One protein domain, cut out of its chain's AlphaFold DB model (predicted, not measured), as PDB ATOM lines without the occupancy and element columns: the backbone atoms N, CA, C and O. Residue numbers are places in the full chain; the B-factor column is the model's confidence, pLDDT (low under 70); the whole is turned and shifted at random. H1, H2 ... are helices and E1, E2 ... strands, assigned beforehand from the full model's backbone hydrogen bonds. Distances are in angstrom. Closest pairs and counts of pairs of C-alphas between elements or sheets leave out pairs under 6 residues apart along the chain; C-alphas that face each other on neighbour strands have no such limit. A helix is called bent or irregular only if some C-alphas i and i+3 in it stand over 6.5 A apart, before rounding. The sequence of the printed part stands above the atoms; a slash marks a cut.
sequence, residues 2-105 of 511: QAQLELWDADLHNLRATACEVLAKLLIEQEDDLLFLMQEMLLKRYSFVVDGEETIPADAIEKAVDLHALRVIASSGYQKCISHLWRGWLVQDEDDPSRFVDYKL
ATOM      1  N   GLN A   2     137.794 161.448 188.989       73.94
ATOM      2  CA  GLN A   2     138.402 161.650 187.662       73.94
ATOM      3  C   GLN A   2     137.388 161.705 186.502       73.94
ATOM      4  O   GLN A   2     137.513 162.557 185.632       73.94
ATOM      5  N   ALA A   3     136.304 160.922 186.567       71.38
ATOM      6  CA  ALA A   3     135.192 160.994 185.608       71.38
ATOM      7  C   ALA A   3     134.505 162.377 185.533       71.38
ATOM      8  O   ALA A   3     133.941 162.732 184.505       71.38
ATOM      9  N   GLN A   4     134.552 163.174 186.612       76.00
ATOM     10  CA  GLN A   4     133.992 164.533 186.622       76.00
ATOM     11  C   GLN A   4     134.937 165.557 185.977       76.00
ATOM     12  O   GLN A   4     134.474 166.581 185.484       76.00
ATOM     13  N   LEU A   5     136.248 165.294 185.987       79.75
ATOM     14  CA  LEU A   5     137.264 166.146 185.364       79.75
ATOM     15  C   LEU A   5     137.411 165.828 183.871       79.75
ATOM     16  O   LEU A   5     137.525 166.728 183.043       79.75
ATOM     17  N   GLU A   6     137.364 164.543 183.523       85.62
ATOM     18  CA  GLU A   6     137.519 164.029 182.163       85.62
ATOM     19  C   GLU A   6     136.174 163.539 181.614       85.62
ATOM     20  O   GLU A   6     135.962 162.351 181.384       85.62
ATOM     21  N   LEU A   7     135.255 164.481 181.376       81.06
ATOM     22  CA  LEU A   7     133.896 164.193 180.884       81.06
ATOM     23  C   LEU A   7     133.863 163.393 179.567       81.06
ATOM     24  O   LEU A   7     132.878 162.721 179.284       81.06
ATOM     25  N   TRP A   8     134.923 163.471 178.760       84.94
ATOM     26  CA  TRP A   8     135.031 162.795 177.463       84.94
ATOM     27  C   TRP A   8     135.259 161.278 177.572       84.94
ATOM     28  O   TRP A   8     134.965 160.574 176.612       84.94
ATOM     29  N   ASP A   9     135.744 160.783 178.718       86.50
ATOM     30  CA  ASP A   9     135.967 159.351 178.991       86.50
ATOM     31  C   ASP A   9     135.339 158.926 180.331       86.50
ATOM     32  O   ASP A   9     135.796 158.013 181.026       86.50
ATOM     33  N   ALA A  10     134.282 159.638 180.736       87.19
ATOM     34  CA  ALA A  10     133.632 159.444 182.027       87.19
ATOM     35  C   ALA A  10     133.132 158.002 182.211       87.19
ATOM     36  O   ALA A  10     133.272 157.443 183.299       87.19
ATOM     37  N   ASP A  11     132.619 157.379 181.147       87.94
ATOM     38  CA  ASP A  11     132.108 156.008 181.178       87.94
ATOM     39  C   ASP A  11     133.203 154.989 181.512       87.94
ATOM     40  O   ASP A  11     132.994 154.108 182.352       87.94
ATOM     41  N   LEU A  12     134.400 155.127 180.927       90.50
ATOM     42  CA  LEU A  12     135.525 154.242 181.227       90.50
ATOM     43  C   LEU A  12     136.003 154.420 182.668       90.50
ATOM     44  O   LEU A  12     136.293 153.438 183.355       90.50
ATOM     45  N   HIS A  13     136.076 155.665 183.143       87.62
ATOM     46  CA  HIS A  13     136.470 155.962 184.521       87.62
ATOM     47  C   HIS A  13     135.454 155.439 185.541       87.62
ATOM     48  O   HIS A  13     135.856 154.893 186.569       87.62
ATOM     49  N   ASN A  14     134.157 155.526 185.241       87.31
ATOM     50  CA  ASN A  14     133.104 154.931 186.064       87.31
ATOM     51  C   ASN A  14     133.204 153.400 186.074       87.31
ATOM     52  O   ASN A  14     133.120 152.787 187.136       87.31
ATOM     53  N   LEU A  15     133.470 152.770 184.925       90.19
ATOM     54  CA  LEU A  15     133.673 151.321 184.847       90.19
ATOM     55  C   LEU A  15     134.879 150.867 185.686       90.19
ATOM     56  O   LEU A  15     134.799 149.865 186.398       90.19
ATOM     57  N   ARG A  16     135.990 151.610 185.629       91.00
ATOM     58  CA  ARG A  16     137.183 151.348 186.450       91.00
ATOM     59  C   ARG A  16     136.877 151.463 187.940       91.00
ATOM     60  O   ARG A  16     137.293 150.591 188.695       91.00
ATOM     61  N   ALA A  17     136.122 152.484 188.349       89.06
ATOM     62  CA  ALA A  17     135.690 152.635 189.737       89.06
ATOM     63  C   ALA A  17     134.864 151.421 190.197       89.06
ATOM     64  O   ALA A  17     135.198 150.802 191.205       89.06
ATOM     65  N   THR A  18     133.879 150.998 189.400       90.69
ATOM     66  CA  THR A  18     133.074 149.801 189.683       90.69
ATOM     67  C   THR A  18     133.928 148.533 189.766       90.69
ATOM     68  O   THR A  18     133.705 147.693 190.636       90.69
ATOM     69  N   ALA A  19     134.925 148.375 188.889       93.81
ATOM     70  CA  ALA A  19     135.841 147.237 188.935       93.81
ATOM     71  C   ALA A  19     136.667 147.221 190.233       93.81
ATOM     72  O   ALA A  19     136.809 146.169 190.857       93.81
ATOM     73  N   CYS A  20     137.158 148.382 190.678       92.62
ATOM     74  CA  CYS A  20     137.850 148.518 191.959       92.62
ATOM     75  C   CYS A  20     136.943 148.172 193.149       92.62
ATOM     76  O   CYS A  20     137.390 147.464 194.047       92.62
ATOM     77  N   GLU A  21     135.675 148.596 193.147       92.25
ATOM     78  CA  GLU A  21     134.720 148.232 194.208       92.25
ATOM     79  C   GLU A  21     134.460 146.725 194.273       92.25
ATOM     80  O   GLU A  21     134.384 146.150 195.358       92.25
ATOM     81  N   VAL A  22     134.346 146.063 193.117       94.00
ATOM     82  CA  VAL A  22     134.174 144.604 193.055       94.00
ATOM     83  C   VAL A  22     135.403 143.889 193.610       94.00
ATOM     84  O   VAL A  22     135.255 142.963 194.401       94.00
ATOM     85  N   LEU A  23     136.608 144.327 193.234       94.50
ATOM     86  CA  LEU A  23     137.849 143.758 193.763       94.50
ATOM     87  C   LEU A  23     137.965 143.964 195.275       94.50
ATOM     88  O   LEU A  23     138.304 143.024 195.986       94.50
ATOM     89  N   ALA A  24     137.637 145.156 195.774       93.31
ATOM     90  CA  ALA A  24     137.641 145.442 197.205       93.31
ATOM     91  C   ALA A  24     136.650 144.549 197.966       93.31
ATOM     92  O   ALA A  24     137.013 143.968 198.985       93.31
ATOM     93  N   LYS A  25     135.430 144.376 197.440       93.50
ATOM     94  CA  LYS A  25     134.442 143.453 198.011       93.50
ATOM     95  C   LYS A  25     134.977 142.019 198.067       93.50
ATOM     96  O   LYS A  25     134.863 141.379 199.105       93.50
ATOM     97  N   LEU A  26     135.580 141.534 196.981       92.94
ATOM     98  CA  LEU A  26     136.140 140.180 196.928       92.94
ATOM     99  C   LEU A  26     137.263 139.978 197.947       92.94
ATOM    100  O   LEU A  26     137.295 138.938 198.588       92.94
ATOM    101  N   LEU A  27     138.149 140.962 198.125       93.12
ATOM    102  CA  LEU A  27     139.216 140.883 199.128       93.12
ATOM    103  C   LEU A  27     138.652 140.814 200.554       93.12
ATOM    104  O   LEU A  27     139.149 140.041 201.361       93.12
ATOM    105  N   ILE A  28     137.600 141.584 200.852       92.94
ATOM    106  CA  ILE A  28     136.942 141.565 202.169       92.94
ATOM    107  C   ILE A  28     136.224 140.232 202.421       92.94
ATOM    108  O   ILE A  28     136.234 139.738 203.541       92.94
ATOM    109  N   GLU A  29     135.579 139.659 201.403       90.69
ATOM    110  CA  GLU A  29     134.829 138.400 201.533       90.69
ATOM    111  C   GLU A  29     135.716 137.148 201.522       90.69
ATOM    112  O   GLU A  29     135.278 136.105 201.999       90.69
ATOM    113  N   GLN A  30     136.932 137.227 200.973       92.12
ATOM    114  CA  GLN A  30     137.892 136.116 200.945       92.12
ATOM    115  C   GLN A  30     138.700 135.967 202.237       92.12
ATOM    116  O   GLN A  30     139.347 134.939 202.417       92.12
ATOM    117  N   GLU A  31     138.710 136.981 203.100       90.75
ATOM    118  CA  GLU A  31     139.505 136.960 204.323       90.75
ATOM    119  C   GLU A  31     138.776 136.198 205.441       90.75
ATOM    120  O   GLU A  31     137.730 136.632 205.929       90.75
ATOM    121  N   ASP A  32     139.350 135.067 205.861       85.69
ATOM    122  CA  ASP A  32     138.788 134.210 206.912       85.69
ATOM    123  C   ASP A  32     139.155 134.702 208.329       85.69
ATOM    124  O   ASP A  32     138.397 134.489 209.283       85.69
ATOM    125  N   ASP A  33     140.309 135.365 208.498       87.62
ATOM    126  CA  ASP A  33     140.738 135.895 209.797       87.62
ATOM    127  C   ASP A  33     140.043 137.228 210.105       87.62
ATOM    128  O   ASP A  33     140.466 138.312 209.697       87.62
ATOM    129  N   LEU A  34     138.969 137.144 210.896       83.19
ATOM    130  CA  LEU A  34     138.184 138.301 211.331       83.19
ATOM    131  C   LEU A  34     139.013 139.347 212.091       83.19
ATOM    132  O   LEU A  34     138.713 140.536 211.989       83.19
ATOM    133  N   LEU A  35     140.029 138.936 212.857       84.69
ATOM    134  CA  LEU A  35     140.842 139.876 213.631       84.69
ATOM    135  C   LEU A  35     141.729 140.700 212.696       84.69
ATOM    136  O   LEU A  35     141.776 141.927 212.815       84.69
ATOM    137  N   PHE A  36     142.385 140.027 211.747       88.19
ATOM    138  CA  PHE A  36     143.197 140.674 210.720       88.19
ATOM    139  C   PHE A  36     142.348 141.588 209.827       88.19
ATOM    140  O   PHE A  36     142.698 142.755 209.624       88.19
ATOM    141  N   LEU A  37     141.192 141.095 209.373       88.62
ATOM    142  CA  LEU A  37     140.249 141.860 208.562       88.62
ATOM    143  C   LEU A  37     139.825 143.162 209.261       88.62
ATOM    144  O   LEU A  37     139.871 144.235 208.663       88.62
ATOM    145  N   MET A  38     139.431 143.090 210.534       87.62
ATOM    146  CA  MET A  38     138.949 144.263 211.267       87.62
ATOM    147  C   MET A  38     140.083 145.232 211.608       87.62
ATOM    148  O   MET A  38     139.989 146.410 211.274       87.62
ATOM    149  N   GLN A  39     141.149 144.763 212.263       85.56
ATOM    150  CA  GLN A  39     142.173 145.648 212.833       85.56
ATOM    151  C   GLN A  39     143.194 146.136 211.808       85.56
ATOM    152  O   GLN A  39     143.566 147.306 211.831       85.56
ATOM    153  N   GLU A  40     143.663 145.258 210.922       85.06
ATOM    154  CA  GLU A  40     144.742 145.593 209.991       85.06
ATOM    155  C   GLU A  40     144.191 146.026 208.633       85.06
ATOM    156  O   GLU A  40     144.670 147.009 208.082       85.06
ATOM    157  N   MET A  41     143.176 145.353 208.082       88.75
ATOM    158  CA  MET A  41     142.686 145.677 206.735       88.75
ATOM    159  C   MET A  41     141.700 146.856 206.719       88.75
ATOM    160  O   MET A  41     141.817 147.734 205.864       88.75
ATOM    161  N   LEU A  42     140.733 146.892 207.645       89.88
ATOM    162  CA  LEU A  42     139.637 147.868 207.617       89.88
ATOM    163  C   LEU A  42     139.889 149.130 208.462       89.88
ATOM    164  O   LEU A  42     139.651 150.237 207.973       89.88
ATOM    165  N   LEU A  43     140.342 148.966 209.710       87.81
ATOM    166  CA  LEU A  43     140.458 150.043 210.712       87.81
ATOM    167  C   LEU A  43     141.844 150.680 210.825       87.81
ATOM    168  O   LEU A  43     142.040 151.570 211.648       87.81
ATOM    169  N   LYS A  44     142.819 150.195 210.060       86.38
ATOM    170  CA  LYS A  44     144.150 150.784 210.040       86.38
ATOM    171  C   LYS A  44     144.171 151.998 209.123       86.38
ATOM    172  O   LYS A  44     143.737 151.918 207.972       86.38
ATOM    173  N   ARG A  45     144.785 153.082 209.601       85.44
ATOM    174  CA  ARG A  45     144.930 154.313 208.822       85.44
ATOM    175  C   ARG A  45     146.023 154.158 207.782       85.44
ATOM    176  O   ARG A  45     147.193 153.978 208.120       85.44
ATOM    177  N   TYR A  46     145.647 154.281 206.514       84.00
ATOM    178  CA  TYR A  46     146.570 154.250 205.387       84.00
ATOM    179  C   TYR A  46     146.771 155.658 204.824       84.00
ATOM    180  O   TYR A  46     145.806 156.395 204.619       84.00
ATOM    181  N   SER A  47     148.018 156.020 204.526       83.12
ATOM    182  CA  SER A  47     148.359 157.177 203.695       83.12
ATOM    183  C   SER A  47     149.025 156.700 202.406       83.12
ATOM    184  O   SER A  47     149.785 155.731 202.385       83.12
ATOM    185  N   PHE A  48     148.711 157.366 201.299       81.56
ATOM    186  CA  PHE A  48     149.368 157.149 200.012       81.56
ATOM    187  C   PHE A  48     149.868 158.475 199.450       81.56
ATOM    188  O   PHE A  48     149.325 159.539 199.756       81.56
ATOM    189  N   VAL A  49     150.915 158.409 198.631       85.69
ATOM    190  CA  VAL A  49     151.557 159.593 198.053       85.69
ATOM    191  C   VAL A  49     150.890 159.924 196.723       85.69
ATOM    192  O   VAL A  49     150.881 159.094 195.813       85.69
ATOM    193  N   VAL A  50     150.354 161.139 196.603       78.94
ATOM    194  CA  VAL A  50     149.823 161.692 195.349       78.94
ATOM    195  C   VAL A  50     150.632 162.934 195.011       78.94
ATOM    196  O   VAL A  50     150.782 163.815 195.848       78.94
ATOM    197  N   ASP A  51     151.199 162.987 193.806       78.69
ATOM    198  CA  ASP A  51     151.987 164.128 193.310       78.69
ATOM    199  C   ASP A  51     153.133 164.590 194.239       78.69
ATOM    200  O   ASP A  51     153.564 165.739 194.205       78.69
ATOM    201  N   GLY A  52     153.674 163.667 195.043       81.50
ATOM    202  CA  GLY A  52     154.773 163.930 195.976       81.50
ATOM    203  C   GLY A  52     154.346 164.413 197.365       81.50
ATOM    204  O   GLY A  52     155.216 164.587 198.215       81.50
ATOM    205  N   GLU A  53     153.045 164.571 197.624       80.38
ATOM    206  CA  GLU A  53     152.496 164.872 198.949       80.38
ATOM    207  C   GLU A  53     151.796 163.639 199.543       80.38
ATOM    208  O   GLU A  53     151.092 162.895 198.851       80.38
ATOM    209  N   GLU A  54     152.005 163.393 200.839       80.81
ATOM    210  CA  GLU A  54     151.274 162.356 201.567       80.81
ATOM    211  C   GLU A  54     149.831 162.804 201.796       80.81
ATOM    212  O   GLU A  54     149.561 163.893 202.307       80.81
ATOM    213  N   THR A  55     148.890 161.945 201.422       79.50
ATOM    214  CA  THR A  55     147.475 162.169 201.716       79.50
ATOM    215  C   THR A  55     147.192 162.017 203.209       79.50
ATOM    216  O   THR A  55     147.895 161.308 203.930       79.50
ATOM    217  N   ILE A  56     146.130 162.683 203.674       77.69
ATOM    218  CA  ILE A  56     145.658 162.561 205.056       77.69
ATOM    219  C   ILE A  56     145.357 161.077 205.329       77.69
ATOM    220  O   ILE A  56     144.574 160.498 204.567       77.69
ATOM    221  N   PRO A  57     145.950 160.467 206.376       80.94
ATOM    222  CA  PRO A  57     145.704 159.071 206.710       80.94
ATOM    223  C   PRO A  57     144.210 158.821 206.908       80.94
ATOM    224  O   PRO A  57     143.564 159.535 207.677       80.94
ATOM    225  N   ALA A  58     143.672 157.824 206.211       80.56
ATOM    226  CA  ALA A  58     142.261 157.467 206.279       80.56
ATOM    227  C   ALA A  58     142.099 155.952 206.390       80.56
ATOM    228  O   ALA A  58     142.843 155.186 205.769       80.56
ATOM    229  N   ASP A  59     141.104 155.538 207.164       87.31
ATOM    230  CA  ASP A  59     140.720 154.135 207.286       87.31
ATOM    231  C   ASP A  59     139.937 153.692 206.050       87.31
ATOM    232  O   ASP A  59     139.225 154.486 205.425       87.31
ATOM    233  N   ALA A  60     140.019 152.406 205.701       88.62
ATOM    234  CA  ALA A  60     139.259 151.872 204.570       88.62
ATOM    235  C   ALA A  60     137.746 152.037 204.792       88.62
ATOM    236  O   ALA A  60     137.000 152.311 203.849       88.62
ATOM    237  N   ILE A  61     137.303 151.940 206.052       90.19
ATOM    238  CA  ILE A  61     135.907 152.153 206.444       90.19
ATOM    239  C   ILE A  61     135.468 153.598 206.203       90.19
ATOM    240  O   ILE A  61     134.446 153.817 205.544       90.19
ATOM    241  N   GLU A  62     136.239 154.570 206.698       87.81
ATOM    242  CA  GLU A  62     135.967 155.999 206.503       87.81
ATOM    243  C   GLU A  62     135.959 156.344 205.013       87.81
ATOM    244  O   GLU A  62     135.037 156.994 204.518       87.81
ATOM    245  N   LYS A  63     136.941 155.827 204.268       88.50
ATOM    246  CA  LYS A  63     137.070 156.093 202.839       88.50
ATOM    247  C   LYS A  63     135.909 155.523 202.027       88.50
ATOM    248  O   LYS A  63     135.461 156.184 201.091       88.50
ATOM    249  N   ALA A  64     135.414 154.334 202.374       90.62
ATOM    250  CA  ALA A  64     134.269 153.723 201.701       90.62
ATOM    251  C   ALA A  64     132.987 154.554 201.878       90.62
ATOM    252  O   ALA A  64     132.241 154.729 200.914       90.62
ATOM    253  N   VAL A  65     132.758 155.114 203.073       88.62
ATOM    254  CA  VAL A  65     131.614 156.005 203.331       88.62
ATOM    255  C   VAL A  65     131.781 157.350 202.632       88.62
ATOM    256  O   VAL A  65     130.839 157.812 201.991       88.62
ATOM    257  N   ASP A  66     132.970 157.951 202.689       85.94
ATOM    258  CA  ASP A  66     133.249 159.237 202.038       85.94
ATOM    259  C   ASP A  66     133.105 159.155 200.505       85.94
ATOM    260  O   ASP A  66     132.662 160.110 199.866       85.94
ATOM    261  N   LEU A  67     133.464 158.013 199.907       86.94
ATOM    262  CA  LEU A  67     133.279 157.737 198.477       86.94
ATOM    263  C   LEU A  67     131.869 157.246 198.122       86.94
ATOM    264  O   LEU A  67     131.560 157.158 196.937       86.94
ATOM    265  N   HIS A  68     131.029 156.947 199.119       87.94
ATOM    266  CA  HIS A  68     129.709 156.338 198.948       87.94
ATOM    267  C   HIS A  68     129.753 155.027 198.128       87.94
ATOM    268  O   HIS A  68     128.941 154.790 197.237       87.94
ATOM    269  N   ALA A  69     130.725 154.160 198.435       90.19
ATOM    270  CA  ALA A  69     130.941 152.880 197.757       90.19
ATOM    271  C   ALA A  69     129.993 151.789 198.294       90.19
ATOM    272  O   ALA A  69     130.395 150.923 199.081       90.19
ATOM    273  N   LEU A  70     128.721 151.829 197.877       88.88
ATOM    274  CA  LEU A  70     127.641 150.965 198.383       88.88
ATOM    275  C   LEU A  70     127.988 149.469 198.353       88.88
ATOM    276  O   LEU A  70     127.740 148.755 199.321       88.88
ATOM    277  N   ARG A  71     128.637 148.991 197.284       90.88
ATOM    278  CA  ARG A  71     128.972 147.567 197.115       90.88
ATOM    279  C   ARG A  71     129.993 147.058 198.137       90.88
ATOM    280  O   ARG A  71     129.914 145.899 198.540       90.88
ATOM    281  N   VAL A  72     130.941 147.904 198.540       92.88
ATOM    282  CA  VAL A  72     131.937 147.580 199.576       92.88
ATOM    283  C   VAL A  72     131.284 147.637 200.952       92.88
ATOM    284  O   VAL A  72     131.465 146.724 201.754       92.88
ATOM    285  N   ILE A  73     130.471 148.668 201.193       92.25
ATOM    286  CA  ILE A  73     129.738 148.842 202.448       92.25
ATOM    287  C   ILE A  73     128.799 147.657 202.694       92.25
ATOM    288  O   ILE A  73     128.739 147.151 203.807       92.25
ATOM    289  N   ALA A  74     128.104 147.174 201.666       89.56
ATOM    290  CA  ALA A  74     127.181 146.047 201.765       89.56
ATOM    291  C   ALA A  74     127.871 144.681 201.965       89.56
ATOM    292  O   ALA A  74     127.188 143.668 202.121       89.56
ATOM    293  N   SER A  75     129.208 144.613 201.954       92.00
ATOM    294  CA  SER A  75     129.927 143.363 202.216       92.00
ATOM    295  C   SER A  75     129.770 142.909 203.673       92.00
ATOM    296  O   SER A  75     129.692 143.715 204.605       92.00
ATOM    297  N   SER A  76     129.733 141.594 203.883       89.75
ATOM    298  CA  SER A  76     129.490 140.998 205.203       89.75
ATOM    299  C   SER A  76     130.596 141.331 206.209       89.75
ATOM    300  O   SER A  76     130.299 141.701 207.344       89.75
ATOM    301  N   GLY A  77     131.865 141.255 205.793       89.50
ATOM    302  CA  GLY A  77     133.020 141.598 206.626       89.50
ATOM    303  C   GLY A  77     133.014 143.062 207.070       89.50
ATOM    304  O   GLY A  77     133.224 143.358 208.249       89.50
ATOM    305  N   TYR A  78     132.666 143.974 206.156       92.81
ATOM    306  CA  TYR A  78     132.514 145.397 206.461       92.81
ATOM    307  C   TYR A  78     131.393 145.638 207.479       92.81
ATOM    308  O   TYR A  78     131.608 146.300 208.495       92.81
ATOM    309  N   GLN A  79     130.207 145.061 207.253       91.56
ATOM    310  CA  GLN A  79     129.066 145.232 208.160       91.56
ATOM    311  C   GLN A  79     129.307 144.625 209.544       91.56
ATOM    312  O   GLN A  79     128.903 145.219 210.544       91.56
ATOM    313  N   LYS A  80     130.023 143.497 209.638       89.56
ATOM    314  CA  LYS A  80     130.462 142.941 210.929       89.56
ATOM    315  C   LYS A  80     131.377 143.911 211.674       89.56
ATOM    316  O   LYS A  80     131.164 144.160 212.858       89.56
ATOM    317  N   CYS A  81     132.344 144.514 210.982       90.94
ATOM    318  CA  CYS A  81     133.233 145.504 211.587       90.94
ATOM    319  C   CYS A  81     132.465 146.737 212.098       90.94
ATOM    320  O   CYS A  81     132.696 147.188 213.220       90.94
ATOM    321  N   ILE A  82     131.508 147.249 211.317       91.62
ATOM    322  CA  ILE A  82     130.630 148.353 211.737       91.62
ATOM    323  C   ILE A  82     129.755 147.954 212.935       91.62
ATOM    324  O   ILE A  82     129.643 148.728 213.882       91.62
ATOM    325  N   SER A  83     129.176 146.746 212.946       89.69
ATOM    326  CA  SER A  83     128.407 146.220 214.090       89.69
ATOM    327  C   SER A  83     129.262 146.177 215.363       89.69
ATOM    328  O   SER A  83     128.823 146.620 216.426       89.69
ATOM    329  N   HIS A  84     130.513 145.720 215.256       88.94
ATOM    330  CA  HIS A  84     131.451 145.660 216.379       88.94
ATOM    331  C   HIS A  84     131.848 147.051 216.899       88.94
ATOM    332  O   HIS A  84     131.937 147.241 218.115       88.94
ATOM    333  N   LEU A  85     132.046 148.030 216.008       89.25
ATOM    334  CA  LEU A  85     132.253 149.431 216.392       89.25
ATOM    335  C   LEU A  85     131.015 150.013 217.084       89.25
ATOM    336  O   LEU A  85     131.128 150.635 218.137       89.25
ATOM    337  N   TRP A  86     129.824 149.780 216.524       89.06
ATOM    338  CA  TRP A  86     128.563 150.287 217.066       89.06
ATOM    339  C   TRP A  86     128.318 149.808 218.501       89.06
ATOM    340  O   TRP A  86     127.947 150.607 219.362       89.06
ATOM    341  N   ARG A  87     128.583 148.522 218.765       85.25
ATOM    342  CA  ARG A  87     128.461 147.887 220.089       85.25
ATOM    343  C   ARG A  87     129.609 148.211 221.048       85.25
ATOM    344  O   ARG A  87     129.545 147.826 222.211       85.25
ATOM    345  N   GLY A  88     130.671 148.869 220.579       83.88
ATOM    346  CA  GLY A  88     131.838 149.190 221.405       83.88
ATOM    347  C   GLY A  88     132.692 147.976 221.775       83.88
ATOM    348  O   GLY A  88     133.296 147.944 222.849       83.88
ATOM    349  N   TRP A  89     132.711 146.948 220.921       83.62
ATOM    350  CA  TRP A  89     133.622 145.805 221.059       83.62
ATOM    351  C   TRP A  89     135.014 146.133 220.522       83.62
ATOM    352  O   TRP A  89     136.002 145.616 221.033       83.62
ATOM    353  N   LEU A  90     135.085 147.019 219.527       83.06
ATOM    354  CA  LEU A  90     136.322 147.607 219.023       83.06
ATOM    355  C   LEU A  90     136.412 149.045 219.536       83.06
ATOM    356  O   LEU A  90     135.509 149.846 219.293       83.06
ATOM    357  N   VAL A  91     137.484 149.352 220.260       78.31
ATOM    358  CA  VAL A  91     137.732 150.659 220.884       78.31
ATOM    359  C   VAL A  91     139.102 151.158 220.422       78.31
ATOM    360  O   VAL A  91     139.981 150.351 220.126       78.31
ATOM    361  N   GLN A  92     139.286 152.473 220.304       75.81
ATOM    362  CA  GLN A  92     140.611 153.038 220.027       75.81
ATOM    363  C   GLN A  92     141.559 152.752 221.195       75.81
ATOM    364  O   GLN A  92     141.131 152.754 222.350       75.81
ATOM    365  N   ASP A  93     142.822 152.472 220.889       72.75
ATOM    366  CA  ASP A  93     143.834 152.252 221.917       72.75
ATOM    367  C   ASP A  93     144.064 153.539 222.725       72.75
ATOM    368  O   ASP A  93     144.074 154.637 222.168       72.75
ATOM    369  N   GLU A  94     144.271 153.402 224.035       65.38
ATOM    370  CA  GLU A  94     144.564 154.540 224.920       65.38
ATOM    371  C   GLU A  94     145.958 155.120 224.632       65.38
ATOM    372  O   GLU A  94     146.163 156.330 224.719       65.38
ATOM    373  N   ASP A  95     146.906 154.254 224.254       65.12
ATOM    374  CA  ASP A  95     148.297 154.623 223.980       65.12
ATOM    375  C   ASP A  95     148.517 155.104 222.529       65.12
ATOM    376  O   ASP A  95     149.408 155.919 222.272       65.12
ATOM    377  N   ASP A  96     147.717 154.614 221.573       68.75
ATOM    378  CA  ASP A  96     147.795 154.963 220.149       68.75
ATOM    379  C   ASP A  96     146.393 155.138 219.525       68.75
ATOM    380  O   ASP A  96     145.793 154.169 219.046       68.75
ATOM    381  N   PRO A  97     145.888 156.384 219.428       66.38
ATOM    382  CA  PRO A  97     144.572 156.684 218.857       66.38
ATOM    383  C   PRO A  97     144.407 156.285 217.383       66.38
ATOM    384  O   PRO A  97     143.300 156.339 216.846       66.38
ATOM    385  N   SER A  98     145.499 155.943 216.688       68.81
ATOM    386  CA  SER A  98     145.456 155.487 215.296       68.81
ATOM    387  C   SER A  98     145.124 154.001 215.153       68.81
ATOM    388  O   SER A  98     144.849 153.547 214.041       68.81
ATOM    389  N   ARG A  99     145.127 153.246 216.261       75.56
ATOM    390  CA  ARG A  99     144.875 151.809 216.275       75.56
ATOM    391  C   ARG A  99     143.585 151.481 217.017       75.56
ATOM    392  O   ARG A  99     143.309 152.003 218.091       75.56
ATOM    393  N   PHE A 100     142.823 150.544 216.462       78.44
ATOM    394  CA  PHE A 100     141.662 149.962 217.124       78.44
ATOM    395  C   PHE A 100     142.019 148.604 217.720       78.44
ATOM    396  O   PHE A 100     142.617 147.753 217.057       78.44
ATOM    397  N   VAL A 101     141.632 148.399 218.975       75.06
ATOM    398  CA  VAL A 101     141.902 147.188 219.747       75.06
ATOM    399  C   VAL A 101     140.588 146.600 220.244       75.06
ATOM    400  O   VAL A 101     139.586 147.283 220.461       75.06
ATOM    401  N   ASP A 102     140.590 145.286 220.394       76.12
ATOM    402  CA  ASP A 102     139.471 144.520 220.917       76.12
ATOM    403  C   ASP A 102     139.305 144.749 222.429       76.12
ATOM    404  O   ASP A 102     140.276 144.740 223.195       76.12
ATOM    405  N   TYR A 103     138.068 144.965 222.870       72.44
ATOM    406  CA  TYR A 103     137.775 145.337 224.248       72.44
ATOM    407  C   TYR A 103     138.020 144.168 225.214       72.44
ATOM    408  O   TYR A 103     137.376 143.118 225.149       72.44
ATOM    409  N   LYS A 104     138.939 144.367 226.167       63.69
ATOM    410  CA  LYS A 104     139.482 143.303 227.034       63.69
ATOM    411  C   LYS A 104     138.453 142.664 227.979       63.69
ATOM    412  O   LYS A 104     138.593 141.488 228.305       63.69
ATOM    413  N   LEU A 105     137.420 143.394 228.409       63.53
ATOM    414  CA  LEU A 105     136.427 142.916 229.388       63.53
ATOM    415  C   LEU A 105     135.146 142.350 228.746       63.53
ATOM    416  O   LEU A 105     134.201 142.029 229.458       63.53
TER     417      LEU A 105
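This is residues 2 to 105 of the 511 residues of the protein "Ion_trans domain-containing protein" of Hortaea werneckii (UniProt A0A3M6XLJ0). One long helix, H2, runs from an end where short H1 folds back on it to a cluster of shorter helices, H3 to H6, and a small two-stranded hairpin, E1 and E2, lies past this cluster at the far end of the long axis. A long loop joins H3 to H4, and its residues 49 to 54 stick out. The printed part has 104 residues, mostly helix by class, with six named helices and then two named strands in one antiparallel sheet, E1 - E2. The outline is elongated, 56 by 31 by 20 A, and only just loose, close to compact, with a radius of gyration of the C-alphas of 15.7 A.

Begin at H1, residues 2 to 5, which touches H2, residues 7 to 30, at residues 9 to 14 of H2 alone; the closest C-alphas are those of Ala 3 and Ala 10, 4.2 A apart. Further on, residues 21 to 25 of H2 touch H5, residues 70 to 73, closest at C-alphas Lys 25 and Val 72, 5.1 A. H2 and H6, residues 76 to 86, touch only at their ends, about perpendicular at 78 degrees, closest at C-alphas Ile 28 and Gly 77, 5.9 A. H3, residues 34 to 42, touches H6 about perpendicular at 86 degrees, closest at C-alphas Met 38 and Cys 81, 5.9 A. H3 and H4, residues 60 to 66, only just touch, with 3 pairs of C-alphas within 8 A, closest at Leu 42 and Ala 60, 5.0 A. H4 and H5 touch only at the corner by their link, closest at C-alphas Ala 64 and Ile 73, 6.7 A. Look last at E1, residues 90 to 92, and E2, residues 100 to 102, an antiparallel hairpin with N 91 to O 101 at 3.0 A and N 101 to O 91 at 2.8 A. In H4 and H6 every O i to N i+4 pair is within hydrogen-bond range, in H2 18 of 20 and in H3 3 of 5; H1 and H5 are too short for such a pair.

Find C-alpha 7 at (133.896, 164.193, 180.884); from there H2 runs 34.7 A to C-alpha 30 at (137.892, 136.116, 200.945). It is irregular, with C-alphas 8 and 11 8.3 A apart. H3 is 10.4 A long, H4 9.8 A and H6 15.1 A. E2 ends at C-alpha 102, (139.471, 144.520, 220.917).

The C-alphas of Trp 8 and Leu 105 are the two farthest apart, 55.6 A. The printed part has no cut, and the link from H3 to H4, 17 residues, is long. Residues 94 to 98 and 104 to 105 have pLDDT under 70.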